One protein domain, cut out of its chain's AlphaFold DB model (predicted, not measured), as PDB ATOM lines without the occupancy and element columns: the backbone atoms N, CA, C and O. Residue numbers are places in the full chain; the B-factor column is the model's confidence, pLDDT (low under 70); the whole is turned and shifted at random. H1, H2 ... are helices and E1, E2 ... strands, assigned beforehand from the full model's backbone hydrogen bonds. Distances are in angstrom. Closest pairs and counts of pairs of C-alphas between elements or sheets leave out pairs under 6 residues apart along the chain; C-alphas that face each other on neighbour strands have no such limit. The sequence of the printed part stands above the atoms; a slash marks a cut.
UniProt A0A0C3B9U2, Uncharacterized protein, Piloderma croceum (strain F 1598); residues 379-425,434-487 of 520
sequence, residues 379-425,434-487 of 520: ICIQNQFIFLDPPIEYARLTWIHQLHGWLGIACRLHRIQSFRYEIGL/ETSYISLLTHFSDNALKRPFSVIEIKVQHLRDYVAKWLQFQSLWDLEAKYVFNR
ATOM      1  N   ILE A 379     303.414 224.133 414.959       79.00
ATOM      2  CA  ILE A 379     304.395 223.944 416.033       79.00
ATOM      3  C   ILE A 379     303.786 222.952 417.024       79.00
ATOM      4  O   ILE A 379     302.841 223.281 417.744       79.00
ATOM      5  N   CYS A 380     304.325 221.740 417.055       75.00
ATOM      6  CA  CYS A 380     303.871 220.657 417.911       75.00
ATOM      7  C   CYS A 380     304.803 220.490 419.116       75.00
ATOM      8  O   CYS A 380     306.010 220.704 419.038       75.00
ATOM      9  N   ILE A 381     304.236 220.074 420.248       75.75
ATOM     10  CA  ILE A 381     304.990 219.736 421.460       75.75
ATOM     11  C   ILE A 381     304.729 218.261 421.759       75.75
ATOM     12  O   ILE A 381     303.589 217.887 422.037       75.75
ATOM     13  N   GLN A 382     305.762 217.418 421.708       69.38
ATOM     14  CA  GLN A 382     305.682 216.005 422.101       69.38
ATOM     15  C   GLN A 382     306.849 215.660 423.025       69.38
ATOM     16  O   GLN A 382     307.990 216.011 422.746       69.38
ATOM     17  N   ASN A 383     306.570 214.959 424.129       65.12
ATOM     18  CA  ASN A 383     307.582 214.510 425.096       65.12
ATOM     19  C   ASN A 383     308.541 215.623 425.572       65.12
ATOM     20  O   ASN A 383     309.734 215.382 425.682       65.12
ATOM     21  N   GLN A 384     308.018 216.828 425.841       64.12
ATOM     22  CA  GLN A 384     308.784 218.034 426.228       64.12
ATOM     23  C   GLN A 384     309.660 218.654 425.119       64.12
ATOM     24  O   GLN A 384     310.258 219.700 425.335       64.12
ATOM     25  N   PHE A 385     309.651 218.113 423.897       62.34
ATOM     26  CA  PHE A 385     310.341 218.702 422.747       62.34
ATOM     27  C   PHE A 385     309.371 219.471 421.842       62.34
ATOM     28  O   PHE A 385     308.314 218.956 421.464       62.34
ATOM     29  N   ILE A 386     309.742 220.701 421.477       69.94
ATOM     30  CA  ILE A 386     309.049 221.518 420.477       69.94
ATOM     31  C   ILE A 386     309.613 221.155 419.096       69.94
ATOM     32  O   ILE A 386     310.814 221.282 418.859       69.94
ATOM     33  N   PHE A 387     308.763 220.719 418.169       73.81
ATOM     34  CA  PHE A 387     309.137 220.440 416.779       73.81
ATOM     35  C   PHE A 387     308.089 221.000 415.809       73.81
ATOM     36  O   PHE A 387     306.958 221.279 416.198       73.81
ATOM     37  N   LEU A 388     308.469 221.202 414.545       79.19
ATOM     38  CA  LEU A 388     307.538 221.619 413.493       79.19
ATOM     39  C   LEU A 388     307.098 220.431 412.653       79.19
ATOM     40  O   LEU A 388     307.941 219.648 412.212       79.19
ATOM     41  N   ASP A 389     305.798 220.365 412.388       75.19
ATOM     42  CA  ASP A 389     305.202 219.434 411.440       75.19
ATOM     43  C   ASP A 389     304.401 220.204 410.376       75.19
ATOM     44  O   ASP A 389     303.495 220.972 410.722       75.19
ATOM     45  N   PRO A 390     304.707 220.056 409.075       82.44
ATOM     46  CA  PRO A 390     305.916 219.457 408.495       82.44
ATOM     47  C   PRO A 390     307.195 220.274 408.811       82.44
ATOM     48  O   PRO A 390     307.103 221.431 409.226       82.44
ATOM     49  N   PRO A 391     308.412 219.720 408.618       83.56
ATOM     50  CA  PRO A 391     309.659 220.437 408.897       83.56
ATOM     51  C   PRO A 391     309.868 221.626 407.949       83.56
ATOM     52  O   PRO A 391     309.365 221.648 406.828       83.56
ATOM     53  N   ILE A 392     310.680 222.603 408.355       80.56
ATOM     54  CA  ILE A 392     310.943 223.828 407.575       80.56
ATOM     55  C   ILE A 392     311.529 223.541 406.176       80.56
ATOM     56  O   ILE A 392     311.315 224.294 405.223       80.56
ATOM     57  N   GLU A 393     312.248 222.424 406.034       84.31
ATOM     58  CA  GLU A 393     312.793 221.922 404.774       84.31
ATOM     59  C   GLU A 393     311.685 221.569 403.775       84.31
ATOM     60  O   GLU A 393     311.877 221.717 402.567       84.31
ATOM     61  N   TYR A 394     310.511 221.162 404.263       83.88
ATOM     62  CA  TYR A 394     309.342 220.875 403.439       83.88
ATOM     63  C   TYR A 394     308.764 222.148 402.803       83.88
ATOM     64  O   TYR A 394     308.394 222.126 401.625       83.88
ATOM     65  N   ALA A 395     308.753 223.279 403.524       82.81
ATOM     66  CA  ALA A 395     308.391 224.590 402.969       82.81
ATOM     67  C   ALA A 395     309.293 224.943 401.782       82.81
ATOM     68  O   ALA A 395     308.824 225.246 400.684       82.81
ATOM     69  N   ARG A 396     310.610 224.831 402.003       86.06
ATOM     70  CA  ARG A 396     311.637 225.100 400.992       86.06
ATOM     71  C   ARG A 396     311.451 224.210 399.765       86.06
ATOM     72  O   ARG A 396     311.435 224.711 398.643       86.06
ATOM     73  N   LEU A 397     311.279 222.906 399.978       86.75
ATOM     74  CA  LEU A 397     311.040 221.924 398.922       86.75
ATOM     75  C   LEU A 397     309.788 222.277 398.107       86.75
ATOM     76  O   LEU A 397     309.831 222.294 396.879       86.75
ATOM     77  N   THR A 398     308.692 222.619 398.783       84.00
ATOM     78  CA  THR A 398     307.420 222.965 398.142       84.00
ATOM     79  C   THR A 398     307.536 224.232 397.295       84.00
ATOM     80  O   THR A 398     307.068 224.249 396.157       84.00
ATOM     81  N   TRP A 399     308.197 225.278 397.798       85.31
ATOM     82  CA  TRP A 399     308.408 226.521 397.045       85.31
ATOM     83  C   TRP A 399     309.315 226.322 395.827       85.31
ATOM     84  O   TRP A 399     309.006 226.825 394.747       85.31
ATOM     85  N   ILE A 400     310.381 225.529 395.962       85.44
ATOM     86  CA  ILE A 400     311.253 225.172 394.835       85.44
ATOM     87  C   ILE A 400     310.483 224.350 393.793       85.44
ATOM     88  O   ILE A 400     310.593 224.620 392.597       85.44
ATOM     89  N   HIS A 401     309.658 223.388 394.213       84.00
ATOM     90  CA  HIS A 401     308.827 222.616 393.288       84.00
ATOM     91  C   HIS A 401     307.791 223.471 392.560       84.00
ATOM     92  O   HIS A 401     307.572 223.248 391.372       84.00
ATOM     93  N   GLN A 402     307.173 224.449 393.226       81.31
ATOM     94  CA  GLN A 402     306.242 225.377 392.578       81.31
ATOM     95  C   GLN A 402     306.959 226.247 391.535       81.31
ATOM     96  O   GLN A 402     306.484 226.355 390.405       81.31
ATOM     97  N   LEU A 403     308.149 226.764 391.864       81.50
ATOM     98  CA  LEU A 403     308.989 227.520 390.931       81.50
ATOM     99  C   LEU A 403     309.393 226.681 389.708       81.50
ATOM    100  O   LEU A 403     309.257 227.125 388.569       81.50
ATOM    101  N   HIS A 404     309.861 225.449 389.929       81.44
ATOM    102  CA  HIS A 404     310.182 224.513 388.848       81.44
ATOM    103  C   HIS A 404     308.944 224.090 388.052       81.44
ATOM    104  O   HIS A 404     309.046 223.838 386.854       81.44
ATOM    105  N   GLY A 405     307.776 224.021 388.692       76.44
ATOM    106  CA  GLY A 405     306.496 223.797 388.032       76.44
ATOM    107  C   GLY A 405     306.205 224.895 387.016       76.44
ATOM    108  O   GLY A 405     305.914 224.585 385.865       76.44
ATOM    109  N   TRP A 406     306.385 226.157 387.410       74.62
ATOM    110  CA  TRP A 406     306.224 227.305 386.520       74.62
ATOM    111  C   TRP A 406     307.248 227.317 385.391       74.62
ATOM    112  O   TRP A 406     306.859 227.314 384.229       74.62
ATOM    113  N   LEU A 407     308.542 227.196 385.699       73.56
ATOM    114  CA  LEU A 407     309.586 227.078 384.671       73.56
ATOM    115  C   LEU A 407     309.302 225.916 383.708       73.56
ATOM    116  O   LEU A 407     309.480 226.031 382.496       73.56
ATOM    117  N   GLY A 408     308.793 224.810 384.245       70.56
ATOM    118  CA  GLY A 408     308.394 223.639 383.489       70.56
ATOM    119  C   GLY A 408     307.215 223.874 382.547       70.56
ATOM    120  O   GLY A 408     307.136 223.159 381.557       70.56
ATOM    121  N   ILE A 409     306.328 224.841 382.805       72.31
ATOM    122  CA  ILE A 409     305.256 225.207 381.864       72.31
ATOM    123  C   ILE A 409     305.885 225.802 380.605       72.31
ATOM    124  O   ILE A 409     305.643 225.286 379.521       72.31
ATOM    125  N   ALA A 410     306.761 226.802 380.744       65.00
ATOM    126  CA  ALA A 410     307.431 227.429 379.603       65.00
ATOM    127  C   ALA A 410     308.358 226.461 378.845       65.00
ATOM    128  O   ALA A 410     308.380 226.444 377.617       65.00
ATOM    129  N   CYS A 411     309.098 225.610 379.559       64.62
ATOM    130  CA  CYS A 411     310.074 224.707 378.940       64.62
ATOM    131  C   CYS A 411     309.433 223.497 378.241       64.62
ATOM    132  O   CYS A 411     310.053 222.910 377.355       64.62
ATOM    133  N   ARG A 412     308.207 223.109 378.624       64.75
ATOM    134  CA  ARG A 412     307.462 221.993 378.008       64.75
ATOM    135  C   ARG A 412     306.617 222.403 376.806       64.75
ATOM    136  O   ARG A 412     306.024 221.531 376.176       64.75
ATOM    137  N   LEU A 413     306.569 223.692 376.471       64.44
ATOM    138  CA  LEU A 413     305.864 224.165 375.284       64.44
ATOM    139  C   LEU A 413     306.427 223.479 374.031       64.44
ATOM    140  O   LEU A 413     307.646 223.339 373.879       64.44
ATOM    141  N   HIS A 414     305.537 223.022 373.148       59.97
ATOM    142  CA  HIS A 414     305.942 222.418 371.883       59.97
ATOM    143  C   HIS A 414     306.489 223.508 370.965       59.97
ATOM    144  O   HIS A 414     305.842 224.534 370.742       59.97
ATOM    145  N   ARG A 415     307.706 223.306 370.462       64.19
ATOM    146  CA  ARG A 415     308.341 224.264 369.558       64.19
ATOM    147  C   ARG A 415     307.588 224.288 368.231       64.19
ATOM    148  O   ARG A 415     307.305 223.231 367.678       64.19
ATOM    149  N   ILE A 416     307.308 225.484 367.718       63.56
ATOM    150  CA  ILE A 416     306.684 225.661 366.402       63.56
ATOM    151  C   ILE A 416     307.608 225.048 365.341       63.56
ATOM    152  O   ILE A 416     308.787 225.405 365.263       63.56
ATOM    153  N   GLN A 417     307.084 224.111 364.551       56.91
ATOM    154  CA  GLN A 417     307.835 223.398 363.520       56.91
ATOM    155  C   GLN A 417     307.457 223.936 362.143       56.91
ATOM    156  O   GLN A 417     306.305 223.850 361.726       56.91
ATOM    157  N   SER A 418     308.435 224.465 361.410       57.03
ATOM    158  CA  SER A 418     308.207 225.055 360.088       57.03
ATOM    159  C   SER A 418     308.087 224.028 358.954       57.03
ATOM    160  O   SER A 418     307.645 224.406 357.881       57.03
ATOM    161  N   PHE A 419     308.436 222.749 359.160       54.59
ATOM    162  CA  PHE A 419     308.478 221.733 358.090       54.59
ATOM    163  C   PHE A 419     307.943 220.358 358.523       54.59
ATOM    164  O   PHE A 419     308.607 219.334 358.368       54.59
ATOM    165  N   ARG A 420     306.714 220.302 359.052       54.16
ATOM    166  CA  ARG A 420     306.093 219.044 359.518       54.16
ATOM    167  C   ARG A 420     305.928 217.984 358.412       54.16
ATOM    168  O   ARG A 420     305.922 216.792 358.704       54.16
ATOM    169  N   TYR A 421     305.845 218.419 357.153       53.06
ATOM    170  CA  TYR A 421     305.612 217.562 355.983       53.06
ATOM    171  C   TYR A 421     306.890 217.111 355.243       53.06
ATOM    172  O   TYR A 421     306.813 216.173 354.457       53.06
ATOM    173  N   GLU A 422     308.067 217.697 355.507       46.72
ATOM    174  CA  GLU A 422     309.347 217.205 354.944       46.72
ATOM    175  C   GLU A 422     309.969 216.075 355.787       46.72
ATOM    176  O   GLU A 422     310.758 215.278 355.278       46.72
ATOM    177  N   ILE A 423     309.565 215.940 357.057       50.59
ATOM    178  CA  ILE A 423     310.099 214.929 357.992       50.59
ATOM    179  C   ILE A 423     309.832 213.492 357.500       50.59
ATOM    180  O   ILE A 423     310.587 212.577 357.822       50.59
ATOM    181  N   GLY A 424     308.812 213.283 356.658       48.19
ATOM    182  CA  GLY A 424     308.530 211.980 356.042       48.19
ATOM    183  C   GLY A 424     309.469 211.582 354.895       48.19
ATOM    184  O   GLY A 424     309.523 210.405 354.552       48.19
ATOM    185  N   LEU A 425     310.214 212.527 354.305       46.47
ATOM    186  CA  LEU A 425     311.058 212.300 353.120       46.47
ATOM    187  C   LEU A 425     312.567 212.354 353.408       46.47
ATOM    188  O   LEU A 425     313.356 211.915 352.574       46.47
ATOM    189  N   GLU A 434     315.082 219.690 368.566       52.16
ATOM    190  CA  GLU A 434     314.554 219.963 369.903       52.16
ATOM    191  C   GLU A 434     313.054 220.275 369.810       52.16
ATOM    192  O   GLU A 434     312.640 221.328 369.320       52.16
ATOM    193  N   THR A 435     312.229 219.341 370.274       57.31
ATOM    194  CA  THR A 435     310.761 219.400 370.209       57.31
ATOM    195  C   THR A 435     310.140 220.340 371.244       57.31
ATOM    196  O   THR A 435     308.922 220.537 371.246       57.31
ATOM    197  N   SER A 436     310.957 220.913 372.132       57.78
ATOM    198  CA  SER A 436     310.522 221.696 373.289       57.78
ATOM    199  C   SER A 436     311.464 222.868 373.550       57.78
ATOM    200  O   SER A 436     312.656 222.781 373.260       57.78
ATOM    201  N   TYR A 437     310.958 223.947 374.153       60.12
ATOM    202  CA  TYR A 437     311.741 225.145 374.501       60.12
ATOM    203  C   TYR A 437     312.696 224.942 375.699       60.12
ATOM    204  O   TYR A 437     312.970 225.865 376.459       60.12
ATOM    205  N   ILE A 438     313.237 223.735 375.883       60.03
ATOM    206  CA  ILE A 438     314.176 223.409 376.967       60.03
ATOM    207  C   ILE A 438     315.492 224.177 376.790       60.03
ATOM    208  O   ILE A 438     316.068 224.627 377.773       60.03
ATOM    209  N   SER A 439     315.930 224.433 375.554       58.69
ATOM    210  CA  SER A 439     317.095 225.282 375.258       58.69
ATOM    211  C   SER A 439     316.896 226.760 375.616       58.69
ATOM    212  O   SER A 439     317.847 227.533 375.616       58.69
ATOM    213  N   LEU A 440     315.685 227.175 376.003       60.34
ATOM    214  CA  LEU A 440     315.449 228.508 376.555       60.34
ATOM    215  C   LEU A 440     316.055 228.627 377.967       60.34
ATOM    216  O   LEU A 440     316.526 229.701 378.329       60.34
ATOM    217  N   LEU A 441     316.172 227.510 378.713       60.53
ATOM    218  CA  LEU A 441     316.855 227.453 380.018       60.53
ATOM    219  C   LEU A 441     318.314 227.913 379.950       60.53
ATOM    220  O   LEU A 441     318.780 228.573 380.874       60.53
ATOM    221  N   THR A 442     319.020 227.606 378.859       63.81
ATOM    222  CA  THR A 442     320.431 227.982 378.671       63.81
ATOM    223  C   THR A 442     320.605 229.418 378.178       63.81
ATOM    224  O   THR A 442     321.707 229.958 378.237       63.81
ATOM    225  N   HIS A 443     319.521 230.052 377.722       58.03
ATOM    226  CA  HIS A 443     319.496 231.451 377.307       58.03
ATOM    227  C   HIS A 443     319.090 232.416 378.429       58.03
ATOM    228  O   HIS A 443     319.311 233.622 378.288       58.03
ATOM    229  N   PHE A 444     318.529 231.934 379.545       57.16
ATOM    230  CA  PHE A 444     318.320 232.800 380.705       57.16
ATOM    231  C   PHE A 444     319.673 233.213 381.277       57.16
ATOM    232  O   PHE A 444     320.481 232.378 381.668       57.16
ATOM    233  N   SER A 445     319.907 234.524 381.380       59.16
ATOM    234  CA  SER A 445     321.054 235.038 382.126       59.16
ATOM    235  C   SER A 445     321.022 234.490 383.557       59.16
ATOM    236  O   SER A 445     319.964 234.541 384.191       59.16
ATOM    237  N   ASP A 446     322.164 234.049 384.089       58.41
ATOM    238  CA  ASP A 446     322.297 233.484 385.444       58.41
ATOM    239  C   ASP A 446     321.585 234.300 386.536       58.41
ATOM    240  O   ASP A 446     321.086 233.764 387.526       58.41
ATOM    241  N   ASN A 447     321.511 235.619 386.357       60.09
ATOM    242  CA  ASN A 447     320.896 236.537 387.308       60.09
ATOM    243  C   ASN A 447     319.364 236.425 387.379       60.09
ATOM    244  O   ASN A 447     318.785 236.752 388.415       60.09
ATOM    245  N   ALA A 448     318.700 235.960 386.317       66.19
ATOM    246  CA  ALA A 448     317.248 235.798 386.283       66.19
ATOM    247  C   ALA A 448     316.786 234.608 387.137       66.19
ATOM    248  O   ALA A 448     315.766 234.709 387.811       66.19
ATOM    249  N   LEU A 449     317.567 233.522 387.173       70.25
ATOM    250  CA  LEU A 449     317.283 232.342 387.995       70.25
ATOM    251  C   LEU A 449     317.784 232.512 389.434       70.25
ATOM    252  O   LEU A 449     317.081 232.146 390.373       70.25
ATOM    253  N   LYS A 450     318.954 233.137 389.643       80.19
ATOM    254  CA  LYS A 450     319.510 233.373 390.992       80.19
ATOM    255  C   LYS A 450     318.584 234.206 391.886       80.19
ATOM    256  O   LYS A 450     318.509 233.948 393.084       80.19
ATOM    257  N   ARG A 451     317.858 235.179 391.324       80.12
ATOM    258  CA  ARG A 451     316.961 236.073 392.080       80.12
ATOM    259  C   ARG A 451     315.814 235.318 392.781       80.12
ATOM    260  O   ARG A 451     315.764 235.400 394.007       80.12
ATOM    261  N   PRO A 452     314.945 234.547 392.096       80.44
ATOM    262  CA  PRO A 452     313.906 233.746 392.749       80.44
ATOM    263  C   PRO A 452     314.438 232.804 393.832       80.44
ATOM    264  O   PRO A 452     313.886 232.772 394.930       80.44
ATOM    265  N   PHE A 453     315.544 232.096 393.571       82.88
ATOM    266  CA  PHE A 453     316.150 231.220 394.578       82.88
ATOM    267  C   PHE A 453     316.660 232.005 395.791       82.88
ATOM    268  O   PHE A 453     316.409 231.595 396.920       82.88
ATOM    269  N   SER A 454     317.293 233.167 395.592       86.06
ATOM    270  CA  SER A 454     317.743 234.012 396.709       86.06
ATOM    271  C   SER A 454     316.582 234.505 397.580       86.06
ATOM    272  O   SER A 454     316.694 234.504 398.803       86.06
ATOM    273  N   VAL A 455     315.439 234.853 396.976       86.44
ATOM    274  CA  VAL A 455     314.238 235.276 397.714       86.44
ATOM    275  C   VAL A 455     313.667 234.119 398.536       86.44
ATOM    276  O   VAL A 455     313.304 234.325 399.694       86.44
ATOM    277  N   ILE A 456     313.627 232.908 397.971       86.50
ATOM    278  CA  ILE A 456     313.199 231.696 398.684       86.50
ATOM    279  C   ILE A 456     314.108 231.446 399.893       86.50
ATOM    280  O   ILE A 456     313.603 231.283 401.001       86.50
ATOM    281  N   GLU A 457     315.432 231.482 399.722       87.31
ATOM    282  CA  GLU A 457     316.378 231.246 400.824       87.31
ATOM    283  C   GLU A 457     316.277 232.311 401.928       87.31
ATOM    284  O   GLU A 457     316.280 231.967 403.109       87.31
ATOM    285  N   ILE A 458     316.090 233.591 401.578       89.88
ATOM    286  CA  ILE A 458     315.861 234.663 402.565       89.88
ATOM    287  C   ILE A 458     314.582 234.398 403.373       89.88
ATOM    288  O   ILE A 458     314.568 234.555 404.593       89.88
ATOM    289  N   LYS A 459     313.494 233.967 402.721       86.12
ATOM    290  CA  LYS A 459     312.230 233.658 403.412       86.12
ATOM    291  C   LYS A 459     312.342 232.429 404.310       86.12
ATOM    292  O   LYS A 459     311.812 232.453 405.418       86.12
ATOM    293  N   VAL A 460     313.062 231.395 403.876       88.31
ATOM    294  CA  VAL A 460     313.382 230.232 404.718       88.31
ATOM    295  C   VAL A 460     314.224 230.660 405.922       88.31
ATOM    296  O   VAL A 460     313.973 230.190 407.030       88.31
ATOM    297  N   GLN A 461     315.169 231.589 405.748       87.38
ATOM    298  CA  GLN A 461     315.969 232.107 406.857       87.38
ATOM    299  C   GLN A 461     315.119 232.872 407.877       87.38
ATOM    300  O   GLN A 461     315.216 232.603 409.067       87.38
ATOM    301  N   HIS A 462     314.209 233.741 407.433       87.50
ATOM    302  CA  HIS A 462     313.285 234.420 408.349       87.50
ATOM    303  C   HIS A 462     312.397 233.435 409.125       87.50
ATOM    304  O   HIS A 462     312.117 233.653 410.304       87.50
ATOM    305  N   LEU A 463     311.965 232.346 408.481       84.19
ATOM    306  CA  LEU A 463     311.206 231.284 409.138       84.19
ATOM    307  C   LEU A 463     312.068 230.560 410.187       84.19
ATOM    308  O   LEU A 463     311.602 230.350 411.303       84.19
ATOM    309  N   ARG A 464     313.335 230.253 409.874       85.12
ATOM    310  CA  ARG A 464     314.303 229.695 410.837       85.12
ATOM    311  C   ARG A 464     314.502 230.604 412.040       85.12
ATOM    312  O   ARG A 464     314.420 230.128 413.166       85.12
ATOM    313  N   ASP A 465     314.710 231.897 411.817       87.19
ATOM    314  CA  ASP A 465     314.932 232.866 412.892       87.19
ATOM    315  C   ASP A 465     313.689 233.003 413.784       87.19
ATOM    316  O   ASP A 465     313.789 233.154 415.002       87.19
ATOM    317  N   TYR A 466     312.494 232.919 413.193       84.44
ATOM    318  CA  TYR A 466     311.238 232.914 413.937       84.44
ATOM    319  C   TYR A 466     311.075 231.645 414.779       84.44
ATOM    320  O   TYR A 466     310.777 231.726 415.969       84.44
ATOM    321  N   VAL A 467     311.323 230.476 414.191       83.44
ATOM    322  CA  VAL A 467     311.297 229.184 414.891       83.44
ATOM    323  C   VAL A 467     312.337 229.141 416.012       83.44
ATOM    324  O   VAL A 467     312.045 228.648 417.098       83.44
ATOM    325  N   ALA A 468     313.516 229.730 415.805       82.19
ATOM    326  CA  ALA A 468     314.552 229.837 416.825       82.19
ATOM    327  C   ALA A 468     314.079 230.632 418.053       82.19
ATOM    328  O   ALA A 468     314.377 230.236 419.176       82.19
ATOM    329  N   LYS A 469     313.287 231.702 417.873       83.88
ATOM    330  CA  LYS A 469     312.666 232.424 419.002       83.88
ATOM    331  C   LYS A 469     311.718 231.528 419.797       83.88
ATOM    332  O   LYS A 469     311.680 231.623 421.016       83.88
ATOM    333  N   TRP A 470     310.982 230.639 419.133       76.19
ATOM    334  CA  TRP A 470     310.108 229.678 419.811       76.19
ATOM    335  C   TRP A 470     310.884 228.574 420.529       76.19
ATOM    336  O   TRP A 470     310.552 228.240 421.664       76.19
ATOM    337  N   LEU A 471     311.966 228.077 419.925       70.88
ATOM    338  CA  LEU A 471     312.886 227.126 420.556       70.88
ATOM    339  C   LEU A 471     313.603 227.720 421.780       70.88
ATOM    340  O   LEU A 471     313.870 226.991 422.727       70.88
ATOM    341  N   GLN A 472     313.861 229.033 421.824       75.06
ATOM    342  CA  GLN A 472     314.411 229.694 423.023       75.06
ATOM    343  C   GLN A 472     313.486 229.569 424.239       75.06
ATOM    344  O   GLN A 472     313.964 229.522 425.368       75.06
ATOM    345  N   PHE A 473     312.171 229.467 424.030       68.94
ATOM    346  CA  PHE A 473     311.232 229.227 425.121       68.94
ATOM    347  C   PHE A 473     311.252 227.776 425.616       68.94
ATOM    348  O   PHE A 473     310.677 227.508 426.666       68.94
ATOM    349  N   GLN A 474     311.939 226.845 424.946       65.19
ATOM    350  CA  GLN A 474     312.016 225.449 425.384       65.19
ATOM    351  C   GLN A 474     312.670 225.308 426.766       65.19
ATOM    352  O   GLN A 474     312.173 224.552 427.593       65.19
ATOM    353  N   SER A 475     313.672 226.133 427.092       63.78
ATOM    354  CA  SER A 475     314.292 226.128 428.426       63.78
ATOM    355  C   SER A 475     313.338 226.551 429.552       63.78
ATOM    356  O   SER A 475     313.566 226.209 430.709       63.78
ATOM    357  N   LEU A 476     312.283 227.311 429.234       61.50
ATOM    358  CA  LEU A 476     311.225 227.676 430.184       61.50
ATOM    359  C   LEU A 476     310.235 226.525 430.410       61.50
ATOM    360  O   LEU A 476     309.657 226.438 431.491       61.50
ATOM    361  N   TRP A 477     310.055 225.648 429.421       63.06
ATOM    362  CA  TRP A 477     309.203 224.459 429.528       63.06
ATOM    363  C   TRP A 477     309.933 223.261 430.156       63.06
ATOM    364  O   TRP A 477     309.290 222.477 430.850       63.06
ATOM    365  N   ASP A 478     311.256 223.166 429.991       58.62
ATOM    366  CA  ASP A 478     312.121 222.144 430.614       58.62
ATOM    367  C   ASP A 478     312.372 222.382 432.118       58.62
ATOM    368  O   ASP A 478     312.978 221.555 432.806       58.62
ATOM    369  N   LEU A 479     311.924 223.517 432.665       60.28
ATOM    370  CA  LEU A 479     312.135 223.862 434.066       60.28
ATOM    371  C   LEU A 479     311.122 223.130 434.967       60.28
ATOM    372  O   LEU A 479     310.030 223.622 435.253       60.28
ATOM    373  N   GLU A 480     311.482 221.941 435.451       58.00
ATOM    374  CA  GLU A 480     310.661 221.221 436.427       58.00
ATOM    375  C   GLU A 480     310.618 222.008 437.753       58.00
ATOM    376  O   GLU A 480     311.652 222.275 438.371       58.00
ATOM    377  N   ALA A 481     309.420 222.372 438.230       59.00
ATOM    378  CA  ALA A 481     309.242 223.194 439.437       59.00
ATOM    379  C   ALA A 481     309.956 222.621 440.679       59.00
ATOM    380  O   ALA A 481     310.394 223.377 441.543       59.00
ATOM    381  N   LYS A 482     310.131 221.292 440.740       57.03
ATOM    382  CA  LYS A 482     310.894 220.590 441.784       57.03
ATOM    383  C   LYS A 482     312.381 220.948 441.783       57.03
ATOM    384  O   LYS A 482     312.971 221.053 442.849       57.03
ATOM    385  N   TYR A 483     312.986 221.166 440.616       58.16
ATOM    386  CA  TYR A 483     314.402 221.521 440.493       58.16
ATOM    387  C   TYR A 483     314.670 222.950 440.984       58.16
ATOM    388  O   TYR A 483     315.686 223.217 441.621       58.16
ATOM    389  N   VAL A 484     313.716 223.856 440.746       57.94
ATOM    390  CA  VAL A 484     313.730 225.228 441.274       57.94
ATOM    391  C   VAL A 484     313.504 225.218 442.786       57.94
ATOM    392  O   VAL A 484     314.265 225.851 443.509       57.94
ATOM    393  N   PHE A 485     312.537 224.437 443.279       54.84
ATOM    394  CA  PHE A 485     312.265 224.296 444.715       54.84
ATOM    395  C   PHE A 485     313.436 223.679 445.494       54.84
ATOM    396  O   PHE A 485     313.742 224.136 446.589       54.84
ATOM    397  N   ASN A 486     314.128 222.690 444.920       58.88
ATOM    398  CA  ASN A 486     315.298 222.059 445.538       58.88
ATOM    399  C   ASN A 486     316.529 222.980 445.561       58.88
ATOM    400  O   ASN A 486     317.404 222.805 446.401       58.88
ATOM    401  N   ARG A 487     316.611 223.956 444.645       55.69
ATOM    402  CA  ARG A 487     317.724 224.915 444.556       55.69
ATOM    403  C   ARG A 487     317.464 226.217 445.321       55.69
ATOM    404  O   ARG A 487     318.416 226.866 445.725       55.69
TER     405      ARG A 487
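Overview. This is residues 379 to 425 and 434 to 487 of the 520 residues of an uncharacterized protein of Piloderma croceum (strain F 1598) (UniProt A0A0C3B9U2). Two long helices, H1 and H3, lie partly side by side and run opposite ways, with the small strand hairpin E1 E2 beside the later end of H3. Free tails, residues 418 to 425 and 479 to 487, stick out at opposite ends and add to the length. The 101 printed residues hold E1, E2, H1, H2, H3, H4 and H5 in that order, mostly helix, with an antiparallel sheet E1 - E2. The whole is an extended rod, radius of gyration of the C-alphas 24.9 A, spanning 93 by 27 by 12 A.

Along the chain. Find C-alpha 379 at (304.395, 223.944, 416.033), where E1, residues 379 to 382, begins; E2 is residues 385 to 389. H1, residues 392 to 411, runs 28.7 A. H2 is residues 437 to 440. From C-alpha 446 at (322.297, 233.484, 385.444), H3 runs 38.6 A to residue 472. H4 is residues 474 to 477, and H5, residues 481 to 487, ends at (317.724, 224.915, 444.556).

Arrangement. Look first at the hairpin of E1 and E2: N 380 and O 387 are 2.8 A apart, within hydrogen-bond range. The closest C-alphas of E2 and H3, Ile 386 and Leu 471, are 6.8 A apart. H1, with residues 392 to 400 alone, touches H3 at a shallow tilt of 18 degrees, opposite ways; the closest C-alphas, Arg 396 and Val 460, are 6.6 A apart. At Cys 411 and Ile 438, closest C-alphas 4.7 A apart, H1 touches H2. H3 and H4 meet only through their link, and H5 is apart from H3 and H4. Every O i to N i+4 pair is within hydrogen-bond range in H5, 15 of 16 in H1 and 21 of 23 in H3; H2 and H4 are too short for one.

Size, cuts and confidence. Look across the cut, where residues 426 to 433 are not printed: C-alphas 425 and 434 are 18.8 A apart. The links printed whole are tight. Mean pLDDT of the printed part is 70.4, with 51 residues under 70, among them 410 to 425 and 473 to 487.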